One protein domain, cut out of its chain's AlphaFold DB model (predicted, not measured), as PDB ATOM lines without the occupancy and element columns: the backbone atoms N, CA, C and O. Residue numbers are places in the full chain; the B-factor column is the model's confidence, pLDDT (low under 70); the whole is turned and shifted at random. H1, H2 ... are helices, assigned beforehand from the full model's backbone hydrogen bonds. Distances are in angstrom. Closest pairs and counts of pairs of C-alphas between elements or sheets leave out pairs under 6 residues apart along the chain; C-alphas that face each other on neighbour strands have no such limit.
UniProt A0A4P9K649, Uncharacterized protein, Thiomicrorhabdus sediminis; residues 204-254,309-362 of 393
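AT A GLANCE: This is residues 204 to 254 and 309 to 362 of the 393 residues of an uncharacterized protein of Thiomicrorhabdus sediminis (UniProt A0A4P9K649). Two long helices, H1 and H2, run opposite ways side by side and make a long, thin rod, loosely paired and with few close approaches between them. The last residues of each, 247 to 254 of H1 and 352 to 362 of H2, stick out at opposite ends of the rod. The printed part has 105 residues, with H1 then H2 along the chain, no named strand, and the class all helix. The whole is extended, with a radius of gyration of the C-alphas of 23.7 A and spans of 84 by 18 by 17 A.

IN THESE COORDINATES: Begin with H2, the longest helix, residues 309 to 362. Find C-alpha 309 at (18.310, 15.458, -7.946); from there H2 runs 78.0 A to C-alpha 362 at (51.357, -24.722, 50.164). Then find C-alpha 205 at (38.723, -7.660, 47.757), where H1, residues 205 to 254, begins; it ends 72.2 A away at C-alpha 254.

HOW THE PARTS SIT: Set H1 beside H2 and you will find them close but not clearly touching, with 1 pair of C-alphas within 8 A. That closest pair is Thr 207 and Val 347, whose C-alphas are 7.8 A apart. The two lines stand at a shallow tilt of 23 degrees, and their centres are 15.1 A apart. Along the backbones of H1 and H2, every O i to N i+4 pair is within hydrogen-bond range.

THE WHOLE: Look for the two C-alphas farthest apart at Thr 254 and Ala 362, 84.2 A from each other. Without the two stretches that stand free, the body has 86 residues and spans 65 by 17 by 14 A. The link from H1 to H2 runs across the cut: residues 255 to 308 are not printed, and C-alphas 254 and 309 are 16.6 A apart. The mean pLDDT of the printed part is 79.4, and 9 residues are under 70: 204, 206 to 207, 214, 217, 221 to 223 and 228.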
ATOM      1  N   ASP A 204      40.678 -12.030  46.842       63.62
ATOM      2  CA  ASP A 204      40.987 -10.757  47.468       63.62
ATOM      3  C   ASP A 204      39.960  -9.679  47.062       63.62
ATOM      4  O   ASP A 204      39.355  -9.707  45.984       63.62
ATOM      5  N   GLU A 205      39.720  -8.722  47.963       70.56
ATOM      6  CA  GLU A 205      38.723  -7.660  47.757       70.56
ATOM      7  C   GLU A 205      39.062  -6.797  46.524       70.56
ATOM      8  O   GLU A 205      38.161  -6.247  45.891       70.56
ATOM      9  N   GLU A 206      40.339  -6.717  46.133       59.16
ATOM     10  CA  GLU A 206      40.792  -5.994  44.944       59.16
ATOM     11  C   GLU A 206      40.374  -6.720  43.658       59.16
ATOM     12  O   GLU A 206      39.708  -6.102  42.825       59.16
ATOM     13  N   THR A 207      40.600  -8.032  43.522       64.19
ATOM     14  CA  THR A 207      40.095  -8.804  42.369       64.19
ATOM     15  C   THR A 207      38.565  -8.821  42.323       64.19
ATOM     16  O   THR A 207      37.975  -8.740  41.246       64.19
ATOM     17  N   LYS A 208      37.879  -8.848  43.473       70.75
ATOM     18  CA  LYS A 208      36.412  -8.712  43.528       70.75
ATOM     19  C   LYS A 208      35.944  -7.345  43.021       70.75
ATOM     20  O   LYS A 208      35.010  -7.285  42.223       70.75
ATOM     21  N   THR A 209      36.630  -6.271  43.408       75.31
ATOM     22  CA  THR A 209      36.361  -4.909  42.919       75.31
ATOM     23  C   THR A 209      36.656  -4.787  41.421       75.31
ATOM     24  O   THR A 209      35.905  -4.148  40.687       75.31
ATOM     25  N   LEU A 210      37.706  -5.451  40.932       71.75
ATOM     26  CA  LEU A 210      38.059  -5.507  39.512       71.75
ATOM     27  C   LEU A 210      37.017  -6.282  38.696       71.75
ATOM     28  O   LEU A 210      36.624  -5.823  37.625       71.75
ATOM     29  N   ILE A 211      36.514  -7.409  39.206       73.50
ATOM     30  CA  ILE A 211      35.420  -8.156  38.570       73.50
ATOM     31  C   ILE A 211      34.130  -7.336  38.568       73.50
ATOM     32  O   ILE A 211      33.450  -7.301  37.544       73.50
ATOM     33  N   GLU A 212      33.804  -6.640  39.655       77.25
ATOM     34  CA  GLU A 212      32.630  -5.765  39.711       77.25
ATOM     35  C   GLU A 212      32.768  -4.590  38.730       77.25
ATOM     36  O   GLU A 212      31.838  -4.291  37.982       77.25
ATOM     37  N   ALA A 213      33.957  -3.992  38.616       72.50
ATOM     38  CA  ALA A 213      34.244  -2.971  37.613       72.50
ATOM     39  C   ALA A 213      34.120  -3.520  36.181       72.50
ATOM     40  O   ALA A 213      33.545  -2.858  35.315       72.50
ATOM     41  N   ILE A 214      34.597  -4.741  35.922       69.88
ATOM     42  CA  ILE A 214      34.424  -5.426  34.633       69.88
ATOM     43  C   ILE A 214      32.944  -5.704  34.369       69.88
ATOM     44  O   ILE A 214      32.492  -5.506  33.243       69.88
ATOM     45  N   GLN A 215      32.172  -6.112  35.376       79.62
ATOM     46  CA  GLN A 215      30.741  -6.360  35.244       79.62
ATOM     47  C   GLN A 215      29.990  -5.072  34.907       79.62
ATOM     48  O   GLN A 215      29.271  -5.040  33.910       79.62
ATOM     49  N   VAL A 216      30.201  -3.994  35.662       76.19
ATOM     50  CA  VAL A 216      29.560  -2.694  35.413       76.19
ATOM     51  C   VAL A 216      29.952  -2.153  34.036       76.19
ATOM     52  O   VAL A 216      29.109  -1.645  33.293       76.19
ATOM     53  N   ASN A 217      31.220  -2.301  33.642       69.69
ATOM     54  CA  ASN A 217      31.684  -1.865  32.328       69.69
ATOM     55  C   ASN A 217      31.129  -2.754  31.197       69.69
ATOM     56  O   ASN A 217      30.782  -2.253  30.129       69.69
ATOM     57  N   SER A 218      30.965  -4.057  31.440       70.94
ATOM     58  CA  SER A 218      30.335  -5.011  30.521       70.94
ATOM     59  C   SER A 218      28.843  -4.729  30.345       70.94
ATOM     60  O   SER A 218      28.370  -4.652  29.215       70.94
ATOM     61  N   GLU A 219      28.104  -4.476  31.428       70.12
ATOM     62  CA  GLU A 219      26.691  -4.086  31.388       70.12
ATOM     63  C   GLU A 219      26.501  -2.770  30.627       70.12
ATOM     64  O   GLU A 219      25.637  -2.673  29.748       70.12
ATOM     65  N   ARG A 220      27.371  -1.782  30.874       70.06
ATOM     66  CA  ARG A 220      27.375  -0.514  30.137       70.06
ATOM     67  C   ARG A 220      27.666  -0.716  28.649       70.06
ATOM     68  O   ARG A 220      27.012  -0.097  27.810       70.06
ATOM     69  N   ASN A 221      28.601  -1.600  28.300       67.88
ATOM     70  CA  ASN A 221      28.881  -1.934  26.904       67.88
ATOM     71  C   ASN A 221      27.735  -2.709  26.248       67.88
ATOM     72  O   ASN A 221      27.430  -2.473  25.084       67.88
ATOM     73  N   ASN A 222      27.065  -3.598  26.975       69.81
ATOM     74  CA  ASN A 222      25.950  -4.377  26.449       69.81
ATOM     75  C   ASN A 222      24.736  -3.481  26.143       69.81
ATOM     76  O   ASN A 222      24.096  -3.629  25.101       69.81
ATOM     77  N   ALA A 223      24.481  -2.477  26.988       69.81
ATOM     78  CA  ALA A 223      23.509  -1.422  26.700       69.81
ATOM     79  C   ALA A 223      23.886  -0.632  25.429       69.81
ATOM     80  O   ALA A 223      23.050  -0.436  24.545       69.81
ATOM     81  N   LEU A 224      25.166  -0.268  25.286       71.06
ATOM     82  CA  LEU A 224      25.678   0.459  24.120       71.06
ATOM     83  C   LEU A 224      25.599  -0.369  22.821       71.06
ATOM     84  O   LEU A 224      25.279   0.167  21.759       71.06
ATOM     85  N   ILE A 225      25.813  -1.686  22.897       70.00
ATOM     86  CA  ILE A 225      25.607  -2.634  21.788       70.00
ATOM     87  C   ILE A 225      24.119  -2.722  21.421       70.00
ATOM     88  O   ILE A 225      23.777  -2.740  20.235       70.00
ATOM     89  N   GLY A 226      23.230  -2.734  22.417       71.75
ATOM     90  CA  GLY A 226      21.781  -2.701  22.212       71.75
ATOM     91  C   GLY A 226      21.331  -1.475  21.415       71.75
ATOM     92  O   GLY A 226      20.572  -1.605  20.451       71.75
ATOM     93  N   ASP A 227      21.855  -0.297  21.751       72.62
ATOM     94  CA  ASP A 227      21.561   0.937  21.020       72.62
ATOM     95  C   ASP A 227      22.240   0.981  19.647       72.62
ATOM     96  O   ASP A 227      21.621   1.400  18.664       72.62
ATOM     97  N   SER A 228      23.457   0.444  19.522       68.81
ATOM     98  CA  SER A 228      24.107   0.280  18.218       68.81
ATOM     99  C   SER A 228      23.264  -0.590  17.281       68.81
ATOM    100  O   SER A 228      23.097  -0.244  16.111       68.81
ATOM    101  N   ARG A 229      22.661  -1.675  17.779       70.69
ATOM    102  CA  ARG A 229      21.789  -2.548  16.978       70.69
ATOM    103  C   ARG A 229      20.553  -1.815  16.459       70.69
ATOM    104  O   ARG A 229      20.191  -2.013  15.302       70.69
ATOM    105  N   LYS A 230      19.941  -0.941  17.267       77.81
ATOM    106  CA  LYS A 230      18.825  -0.088  16.816       77.81
ATOM    107  C   LYS A 230      19.274   0.858  15.706       77.81
ATOM    108  O   LYS A 230      18.603   0.951  14.684       77.81
ATOM    109  N   THR A 231      20.439   1.494  15.855       72.50
ATOM    110  CA  THR A 231      20.960   2.383  14.804       72.50
ATOM    111  C   THR A 231      21.302   1.645  13.513       72.50
ATOM    112  O   THR A 231      20.997   2.151  12.439       72.50
ATOM    113  N   VAL A 232      21.844   0.424  13.587       76.81
ATOM    114  CA  VAL A 232      22.072  -0.420  12.403       76.81
ATOM    115  C   VAL A 232      20.747  -0.782  11.738       76.81
ATOM    116  O   VAL A 232      20.621  -0.607  10.533       76.81
ATOM    117  N   GLN A 233      19.725  -1.172  12.503       80.81
ATOM    118  CA  GLN A 233      18.389  -1.445  11.958       80.81
ATOM    119  C   GLN A 233      17.741  -0.211  11.316       80.81
ATOM    120  O   GLN A 233      17.046  -0.322  10.308       80.81
ATOM    121  N   GLU A 234      17.940   0.981  11.878       79.19
ATOM    122  CA  GLU A 234      17.477   2.224  11.257       79.19
ATOM    123  C   GLU A 234      18.230   2.541   9.966       79.19
ATOM    124  O   GLU A 234      17.623   3.019   9.007       79.19
ATOM    125  N   VAL A 235      19.536   2.273   9.922       70.56
ATOM    126  CA  VAL A 235      20.347   2.419   8.710       70.56
ATOM    127  C   VAL A 235      19.914   1.409   7.647       70.56
ATOM    128  O   VAL A 235      19.735   1.811   6.503       70.56
ATOM    129  N   GLU A 236      19.658   0.151   8.008       76.75
ATOM    130  CA  GLU A 236      19.112  -0.879   7.111       76.75
ATOM    131  C   GLU A 236      17.758  -0.449   6.535       76.75
ATOM    132  O   GLU A 236      17.591  -0.412   5.319       76.75
ATOM    133  N   LYS A 237      16.821   0.013   7.377       85.06
ATOM    134  CA  LYS A 237      15.527   0.551   6.914       85.06
ATOM    135  C   LYS A 237      15.685   1.759   5.990       85.06
ATOM    136  O   LYS A 237      14.925   1.909   5.035       85.06
ATOM    137  N   LYS A 238      16.646   2.647   6.268       78.50
ATOM    138  CA  LYS A 238      16.945   3.804   5.407       78.50
ATOM    139  C   LYS A 238      17.571   3.367   4.079       78.50
ATOM    140  O   LYS A 238      17.222   3.946   3.056       78.50
ATOM    141  N   LEU A 239      18.441   2.358   4.077       75.12
ATOM    142  CA  LEU A 239      19.007   1.757   2.867       75.12
ATOM    143  C   LEU A 239      17.924   1.097   2.012       75.12
ATOM    144  O   LEU A 239      17.868   1.366   0.816       75.12
ATOM    145  N   ASP A 240      17.012   0.340   2.620       80.81
ATOM    146  CA  ASP A 240      15.857  -0.239   1.927       80.81
ATOM    147  C   ASP A 240      14.949   0.848   1.344       80.81
ATOM    148  O   ASP A 240      14.537   0.762   0.188       80.81
ATOM    149  N   ALA A 241      14.685   1.920   2.098       83.38
ATOM    150  CA  ALA A 241      13.908   3.056   1.607       83.38
ATOM    151  C   ALA A 241      14.599   3.780   0.438       83.38
ATOM    152  O   ALA A 241      13.923   4.246  -0.481       83.38
ATOM    153  N   ILE A 242      15.932   3.881   0.448       71.50
ATOM    154  CA  ILE A 242      16.712   4.429  -0.671       71.50
ATOM    155  C   ILE A 242      16.642   3.486  -1.874       71.50
ATOM    156  O   ILE A 242      16.404   3.949  -2.984       71.50
ATOM    157  N   ASN A 243      16.787   2.179  -1.669       79.50
ATOM    158  CA  ASN A 243      16.713   1.188  -2.739       79.50
ATOM    159  C   ASN A 243      15.321   1.163  -3.398       79.50
ATOM    160  O   ASN A 243      15.195   1.147  -4.624       79.50
ATOM    161  N   PHE A 244      14.266   1.270  -2.586       85.69
ATOM    162  CA  PHE A 244      12.897   1.444  -3.062       85.69
ATOM    163  C   PHE A 244      12.750   2.726  -3.889       85.69
ATOM    164  O   PHE A 244      12.206   2.693  -4.988       85.69
ATOM    165  N   GLN A 245      13.296   3.847  -3.411       78.31
ATOM    166  CA  GLN A 245      13.252   5.112  -4.147       78.31
ATOM    167  C   GLN A 245      14.040   5.066  -5.456       78.31
ATOM    168  O   GLN A 245      13.577   5.648  -6.428       78.31
ATOM    169  N   ILE A 246      15.189   4.385  -5.512       75.25
ATOM    170  CA  ILE A 246      15.956   4.182  -6.754       75.25
ATOM    171  C   ILE A 246      15.145   3.344  -7.743       75.25
ATOM    172  O   ILE A 246      15.082   3.680  -8.923       75.25
ATOM    173  N   THR A 247      14.495   2.284  -7.259       77.25
ATOM    174  CA  THR A 247      13.636   1.425  -8.084       77.25
ATOM    175  C   THR A 247      12.469   2.225  -8.660       77.25
ATOM    176  O   THR A 247      12.261   2.210  -9.871       77.25
ATOM    177  N   GLN A 248      11.785   3.005  -7.820       82.44
ATOM    178  CA  GLN A 248      10.702   3.892  -8.239       82.44
ATOM    179  C   GLN A 248      11.188   4.967  -9.219       82.44
ATOM    180  O   GLN A 248      10.508   5.262 -10.191       82.44
ATOM    181  N   LEU A 249      12.386   5.523  -9.017       71.62
ATOM    182  CA  LEU A 249      12.978   6.480  -9.952       71.62
ATOM    183  C   LEU A 249      13.259   5.843 -11.308       71.62
ATOM    184  O   LEU A 249      13.018   6.477 -12.324       71.62
ATOM    185  N   ASN A 250      13.752   4.607 -11.340       76.25
ATOM    186  CA  ASN A 250      14.010   3.897 -12.589       76.25
ATOM    187  C   ASN A 250      12.700   3.566 -13.327       76.25
ATOM    188  O   ASN A 250      12.628   3.663 -14.552       76.25
ATOM    189  N   GLU A 251      11.641   3.240 -12.586       82.00
ATOM    190  CA  GLU A 251      10.286   3.030 -13.113       82.00
ATOM    191  C   GLU A 251       9.653   4.340 -13.633       82.00
ATOM    192  O   GLU A 251       9.098   4.384 -14.733       82.00
ATOM    193  N   ASP A 252       9.833   5.454 -12.920       75.06
ATOM    194  CA  ASP A 252       9.446   6.801 -13.365       75.06
ATOM    195  C   ASP A 252      10.218   7.219 -14.634       75.06
ATOM    196  O   ASP A 252       9.653   7.796 -15.558       75.06
ATOM    197  N   LEU A 253      11.519   6.924 -14.715       70.69
ATOM    198  CA  LEU A 253      12.369   7.311 -15.850       70.69
ATOM    199  C   LEU A 253      12.057   6.472 -17.096       70.69
ATOM    200  O   LEU A 253      11.997   7.001 -18.206       70.69
ATOM    201  N   THR A 254      11.802   5.174 -16.916       74.00
ATOM    202  CA  THR A 254      11.364   4.284 -18.000       74.00
ATOM    203  C   THR A 254       9.950   4.611 -18.478       74.00
ATOM    204  O   THR A 254       9.714   4.618 -19.688       74.00
ATOM    205  N   MET A 309      16.851  15.582  -8.016       73.38
ATOM    206  CA  MET A 309      18.310  15.458  -7.946       73.38
ATOM    207  C   MET A 309      18.898  16.162  -6.713       73.38
ATOM    208  O   MET A 309      19.738  15.585  -6.022       73.38
ATOM    209  N   ALA A 310      18.410  17.358  -6.368       75.50
ATOM    210  CA  ALA A 310      18.797  18.055  -5.140       75.50
ATOM    211  C   ALA A 310      18.398  17.264  -3.882       75.50
ATOM    212  O   ALA A 310      19.178  17.141  -2.935       75.50
ATOM    213  N   LEU A 311      17.208  16.653  -3.893       81.69
ATOM    214  CA  LEU A 311      16.727  15.813  -2.801       81.69
ATOM    215  C   LEU A 311      17.568  14.534  -2.665       81.69
ATOM    216  O   LEU A 311      17.949  14.178  -1.549       81.69
ATOM    217  N   MET A 312      17.943  13.888  -3.774       74.94
ATOM    218  CA  MET A 312      18.895  12.771  -3.771       74.94
ATOM    219  C   MET A 312      20.259  13.178  -3.226       74.94
ATOM    220  O   MET A 312      20.787  12.479  -2.366       74.94
ATOM    221  N   ASN A 313      20.801  14.315  -3.662       80.62
ATOM    222  CA  ASN A 313      22.080  14.807  -3.165       80.62
ATOM    223  C   ASN A 313      22.023  15.034  -1.643       80.62
ATOM    224  O   ASN A 313      22.886  14.571  -0.905       80.62
ATOM    225  N   SER A 314      20.934  15.626  -1.138       81.12
ATOM    226  CA  SER A 314      20.736  15.805   0.306       81.12
ATOM    227  C   SER A 314      20.657  14.474   1.073       81.12
ATOM    228  O   SER A 314      21.230  14.347   2.159       81.12
ATOM    229  N   LYS A 315      19.991  13.454   0.509       80.00
ATOM    230  CA  LYS A 315      19.892  12.112   1.103       80.00
ATOM    231  C   LYS A 315      21.229  11.384   1.075       80.00
ATOM    232  O   LYS A 315      21.584  10.762   2.072       80.00
ATOM    233  N   LEU A 316      21.981  11.509  -0.015       78.62
ATOM    234  CA  LEU A 316      23.314  10.938  -0.154       78.62
ATOM    235  C   LEU A 316      24.280  11.558   0.858       78.62
ATOM    236  O   LEU A 316      24.958  10.825   1.571       78.62
ATOM    237  N   ILE A 317      24.274  12.885   1.004       81.25
ATOM    238  CA  ILE A 317      25.097  13.587   1.997       81.25
ATOM    239  C   ILE A 317      24.717  13.153   3.421       81.25
ATOM    240  O   ILE A 317      25.595  12.892   4.245       81.25
ATOM    241  N   ARG A 318      23.419  13.020   3.735       82.94
ATOM    242  CA  ARG A 318      22.977  12.492   5.040       82.94
ATOM    243  C   ARG A 318      23.423  11.045   5.256       82.94
ATOM    244  O   ARG A 318      23.886  10.725   6.347       82.94
ATOM    245  N   ALA A 319      23.330  10.194   4.237       79.50
ATOM    246  CA  ALA A 319      23.791   8.811   4.304       79.50
ATOM    247  C   ALA A 319      25.308   8.743   4.540       79.50
ATOM    248  O   ALA A 319      25.753   8.037   5.441       79.50
ATOM    249  N   GLN A 320      26.095   9.550   3.825       81.69
ATOM    250  CA  GLN A 320      27.540   9.670   4.026       81.69
ATOM    251  C   GLN A 320      27.888  10.133   5.447       81.69
ATOM    252  O   GLN A 320      28.753   9.538   6.087       81.69
ATOM    253  N   ARG A 321      27.183  11.138   5.990       83.62
ATOM    254  CA  ARG A 321      27.358  11.554   7.394       83.62
ATOM    255  C   ARG A 321      27.037  10.423   8.366       83.62
ATOM    256  O   ARG A 321      27.824  10.180   9.274       83.62
ATOM    257  N   SER A 322      25.939   9.702   8.144       83.00
ATOM    258  CA  SER A 322      25.564   8.570   8.998       83.00
ATOM    259  C   SER A 322      26.584   7.428   8.936       83.00
ATOM    260  O   SER A 322      26.924   6.859   9.965       83.00
ATOM    261  N   LEU A 323      27.153   7.141   7.759       81.62
ATOM    262  CA  LEU A 323      28.218   6.149   7.599       81.62
ATOM    263  C   LEU A 323      29.499   6.574   8.320       81.62
ATOM    264  O   LEU A 323      30.122   5.758   8.995       81.62
ATOM    265  N   ASN A 324      29.869   7.852   8.227       85.38
ATOM    266  CA  ASN A 324      31.009   8.393   8.965       85.38
ATOM    267  C   ASN A 324      30.794   8.305  10.481       85.38
ATOM    268  O   ASN A 324      31.720   7.959  11.216       85.38
ATOM    269  N   GLU A 325      29.574   8.560  10.952       84.62
ATOM    270  CA  GLU A 325      29.218   8.415  12.362       84.62
ATOM    271  C   GLU A 325      29.280   6.953  12.823       84.62
ATOM    272  O   GLU A 325      29.895   6.657  13.848       84.62
ATOM    273  N   VAL A 326      28.727   6.021  12.041       84.12
ATOM    274  CA  VAL A 326      28.824   4.577  12.304       84.12
ATOM    275  C   VAL A 326      30.287   4.137  12.342       84.12
ATOM    276  O   VAL A 326      30.684   3.445  13.274       84.12
ATOM    277  N   ASN A 327      31.125   4.592  11.408       86.88
ATOM    278  CA  ASN A 327      32.554   4.277  11.402       86.88
ATOM    279  C   ASN A 327      33.263   4.827  12.655       86.88
ATOM    280  O   ASN A 327      34.047   4.123  13.292       86.88
ATOM    281  N   LYS A 328      32.931   6.052  13.088       89.88
ATOM    282  CA  LYS A 328      33.442   6.624  14.345       89.88
ATOM    283  C   LYS A 328      33.027   5.781  15.559       89.88
ATOM    284  O   LYS A 328      33.858   5.519  16.428       89.88
ATOM    285  N   ARG A 329      31.776   5.308  15.606       85.06
ATOM    286  CA  ARG A 329      31.271   4.417  16.670       85.06
ATOM    287  C   ARG A 329      31.950   3.045  16.646       85.06
ATOM    288  O   ARG A 329      32.336   2.560  17.703       85.06
ATOM    289  N   ILE A 330      32.163   2.456  15.467       84.94
ATOM    290  CA  ILE A 330      32.888   1.185  15.307       84.94
ATOM    291  C   ILE A 330      34.325   1.323  15.806       84.94
ATOM    292  O   ILE A 330      34.770   0.488  16.586       84.94
ATOM    293  N   LYS A 331      35.034   2.395  15.437       92.00
ATOM    294  CA  LYS A 331      36.392   2.653  15.942       92.00
ATOM    295  C   LYS A 331      36.421   2.815  17.461       92.00
ATOM    296  O   LYS A 331      37.300   2.256  18.109       92.00
ATOM    297  N   LYS A 332      35.437   3.515  18.041       88.81
ATOM    298  CA  LYS A 332      35.295   3.637  19.501       88.81
ATOM    299  C   LYS A 332      35.035   2.279  20.168       88.81
ATOM    300  O   LYS A 332      35.642   1.980  21.192       88.81
ATOM    301  N   MET A 333      34.187   1.435  19.579       76.88
ATOM    302  CA  MET A 333      33.968   0.069  20.066       76.88
ATOM    303  C   MET A 333      35.234  -0.786  19.952       76.88
ATOM    304  O   MET A 333      35.558  -1.514  20.884       76.88
ATOM    305  N   GLN A 334      35.991  -0.669  18.859       85.69
ATOM    306  CA  GLN A 334      37.269  -1.367  18.694       85.69
ATOM    307  C   GLN A 334      38.295  -0.941  19.750       85.69
ATOM    308  O   GLN A 334      38.949  -1.802  20.336       85.69
ATOM    309  N   SER A 335      38.406   0.358  20.051       87.06
ATOM    310  CA  SER A 335      39.300   0.831  21.115       87.06
ATOM    311  C   SER A 335      38.847   0.358  22.499       87.06
ATOM    312  O   SER A 335      39.674  -0.066  23.301       87.06
ATOM    313  N   GLN A 336      37.537   0.365  22.772       80.62
ATOM    314  CA  GLN A 336      36.986  -0.166  24.025       80.62
ATOM    315  C   GLN A 336      37.248  -1.671  24.163       80.62
ATOM    316  O   GLN A 336      37.656  -2.127  25.227       80.62
ATOM    317  N   TYR A 337      37.084  -2.441  23.086       84.31
ATOM    318  CA  TYR A 337      37.390  -3.870  23.062       84.31
ATOM    319  C   TYR A 337      38.876  -4.147  23.317       84.31
ATOM    320  O   TYR A 337      39.209  -5.026  24.109       84.31
ATOM    321  N   ALA A 338      39.773  -3.368  22.704       87.69
ATOM    322  CA  ALA A 338      41.209  -3.474  22.953       87.69
ATOM    323  C   ALA A 338      41.558  -3.191  24.425       87.69
ATOM    324  O   ALA A 338      42.344  -3.930  25.019       87.69
ATOM    325  N   SER A 339      40.928  -2.179  25.033       82.38
ATOM    326  CA  SER A 339      41.097  -1.865  26.457       82.38
ATOM    327  C   SER A 339      40.625  -3.004  27.362       82.38
ATOM    328  O   SER A 339      41.329  -3.358  28.303       82.38
ATOM    329  N   ILE A 340      39.466  -3.604  27.068       78.19
ATOM    330  CA  ILE A 340      38.937  -4.741  27.838       78.19
ATOM    331  C   ILE A 340      39.854  -5.957  27.696       78.19
ATOM    332  O   ILE A 340      40.160  -6.625  28.677       78.19
ATOM    333  N   MET A 341      40.350  -6.235  26.491       84.25
ATOM    334  CA  MET A 341      41.305  -7.324  26.286       84.25
ATOM    335  C   MET A 341      42.603  -7.111  27.065       84.25
ATOM    336  O   MET A 341      43.172  -8.068  27.584       84.25
ATOM    337  N   HIS A 342      43.066  -5.867  27.183       85.69
ATOM    338  CA  HIS A 342      44.227  -5.552  28.006       85.69
ATOM    339  C   HIS A 342      43.952  -5.784  29.497       85.69
ATOM    340  O   HIS A 342      44.751  -6.444  30.156       85.69
ATOM    341  N   SER A 343      42.811  -5.319  30.020       86.31
ATOM    342  CA  SER A 343      42.452  -5.552  31.425       86.31
ATOM    343  C   SER A 343      42.266  -7.038  31.735       86.31
ATOM    344  O   SER A 343      42.732  -7.500  32.769       86.31
ATOM    345  N   VAL A 344      41.664  -7.811  30.824       85.12
ATOM    346  CA  VAL A 344      41.521  -9.269  30.982       85.12
ATOM    347  C   VAL A 344      42.888  -9.949  31.059       85.12
ATOM    348  O   VAL A 344      43.095 -10.768  31.946       85.12
ATOM    349  N   ARG A 345      43.850  -9.577  30.201       91.44
ATOM    350  CA  ARG A 345      45.218 -10.125  30.274       91.44
ATOM    351  C   ARG A 345      45.943  -9.753  31.564       91.44
ATOM    352  O   ARG A 345      46.752 -10.542  32.040       91.44
ATOM    353  N   ILE A 346      45.708  -8.555  32.103       87.44
ATOM    354  CA  ILE A 346      46.282  -8.158  33.397       87.44
ATOM    355  C   ILE A 346      45.729  -9.061  34.498       87.44
ATOM    356  O   ILE A 346      46.515  -9.655  35.229       87.44
ATOM    357  N   VAL A 347      44.405  -9.216  34.565       84.50
ATOM    358  CA  VAL A 347      43.754 -10.079  35.561       84.50
ATOM    359  C   VAL A 347      44.226 -11.523  35.419       84.50
ATOM    360  O   VAL A 347      44.584 -12.147  36.408       84.50
ATOM    361  N   GLU A 348      44.311 -12.049  34.196       85.00
ATOM    362  CA  GLU A 348      44.827 -13.397  33.941       85.00
ATOM    363  C   GLU A 348      46.263 -13.568  34.454       85.00
ATOM    364  O   GLU A 348      46.561 -14.538  35.151       85.00
ATOM    365  N   LYS A 349      47.151 -12.605  34.177       91.69
ATOM    366  CA  LYS A 349      48.521 -12.624  34.708       91.69
ATOM    367  C   LYS A 349      48.546 -12.565  36.232       91.69
ATOM    368  O   LYS A 349      49.312 -13.308  36.837       91.69
ATOM    369  N   GLN A 350      47.727 -11.712  36.840       86.44
ATOM    370  CA  GLN A 350      47.658 -11.562  38.292       86.44
ATOM    371  C   GLN A 350      47.170 -12.853  38.957       86.44
ATOM    372  O   GLN A 350      47.813 -13.336  39.884       86.44
ATOM    373  N   VAL A 351      46.131 -13.486  38.405       85.06
ATOM    374  CA  VAL A 351      45.622 -14.782  38.877       85.06
ATOM    375  C   VAL A 351      46.675 -15.882  38.730       85.06
ATOM    376  O   VAL A 351      46.826 -16.705  39.628       85.06
ATOM    377  N   LEU A 352      47.436 -15.912  37.630       88.25
ATOM    378  CA  LEU A 352      48.515 -16.892  37.456       88.25
ATOM    379  C   LEU A 352      49.662 -16.688  38.455       88.25
ATOM    380  O   LEU A 352      50.228 -17.671  38.932       88.25
ATOM    381  N   VAL A 353      50.012 -15.440  38.772       89.94
ATOM    382  CA  VAL A 353      51.018 -15.128  39.799       89.94
ATOM    383  C   VAL A 353      50.517 -15.549  41.178       89.94
ATOM    384  O   VAL A 353      51.221 -16.270  41.878       89.94
ATOM    385  N   GLU A 354      49.279 -15.204  41.526       86.69
ATOM    386  CA  GLU A 354      48.671 -15.561  42.810       86.69
ATOM    387  C   GLU A 354      48.530 -17.086  42.976       86.69
ATOM    388  O   GLU A 354      48.792 -17.631  44.048       86.69
ATOM    389  N   GLN A 355      48.169 -17.812  41.912       84.81
ATOM    390  CA  GLN A 355      48.129 -19.277  41.935       84.81
ATOM    391  C   GLN A 355      49.513 -19.887  42.163       84.81
ATOM    392  O   GLN A 355      49.629 -20.850  42.922       84.81
ATOM    393  N   LYS A 356      50.557 -19.336  41.530       89.94
ATOM    394  CA  LYS A 356      51.939 -19.783  41.746       89.94
ATOM    395  C   LYS A 356      52.395 -19.515  43.177       89.94
ATOM    396  O   LYS A 356      52.942 -20.419  43.798       89.94
ATOM    397  N   GLU A 357      52.114 -18.332  43.715       89.88
ATOM    398  CA  GLU A 357      52.464 -17.967  45.091       89.88
ATOM    399  C   GLU A 357      51.753 -18.870  46.107       89.88
ATOM    400  O   GLU A 357      52.404 -19.486  46.950       89.88
ATOM    401  N   LYS A 358      50.437 -19.081  45.958       86.56
ATOM    402  CA  LYS A 358      49.671 -20.004  46.814       86.56
ATOM    403  C   LYS A 358      50.167 -21.448  46.710       86.56
ATOM    404  O   LYS A 358      50.191 -22.162  47.715       86.56
ATOM    405  N   ALA A 359      50.562 -21.901  45.520       87.06
ATOM    406  CA  ALA A 359      51.137 -23.233  45.338       87.06
ATOM    407  C   ALA A 359      52.506 -23.362  46.029       87.06
ATOM    408  O   ALA A 359      52.773 -24.378  46.675       87.06
ATOM    409  N   GLU A 360      53.349 -22.330  45.953       88.56
ATOM    410  CA  GLU A 360      54.656 -22.297  46.610       88.56
ATOM    411  C   GLU A 360      54.526 -22.235  48.140       88.56
ATOM    412  O   GLU A 360      55.218 -22.964  48.856       88.56
ATOM    413  N   GLU A 361      53.596 -21.436  48.668       85.94
ATOM    414  CA  GLU A 361      53.280 -21.403  50.099       85.94
ATOM    415  C   GLU A 361      52.749 -22.750  50.599       85.94
ATOM    416  O   GLU A 361      53.190 -23.250  51.640       85.94
ATOM    417  N   ALA A 362      51.855 -23.389  49.841       84.50
ATOM    418  CA  ALA A 362      51.357 -24.722  50.164       84.50
ATOM    419  C   ALA A 362      52.481 -25.773  50.150       84.50
ATOM    420  O   ALA A 362      52.507 -26.660  51.009       84.50
TER     421      ALA A 362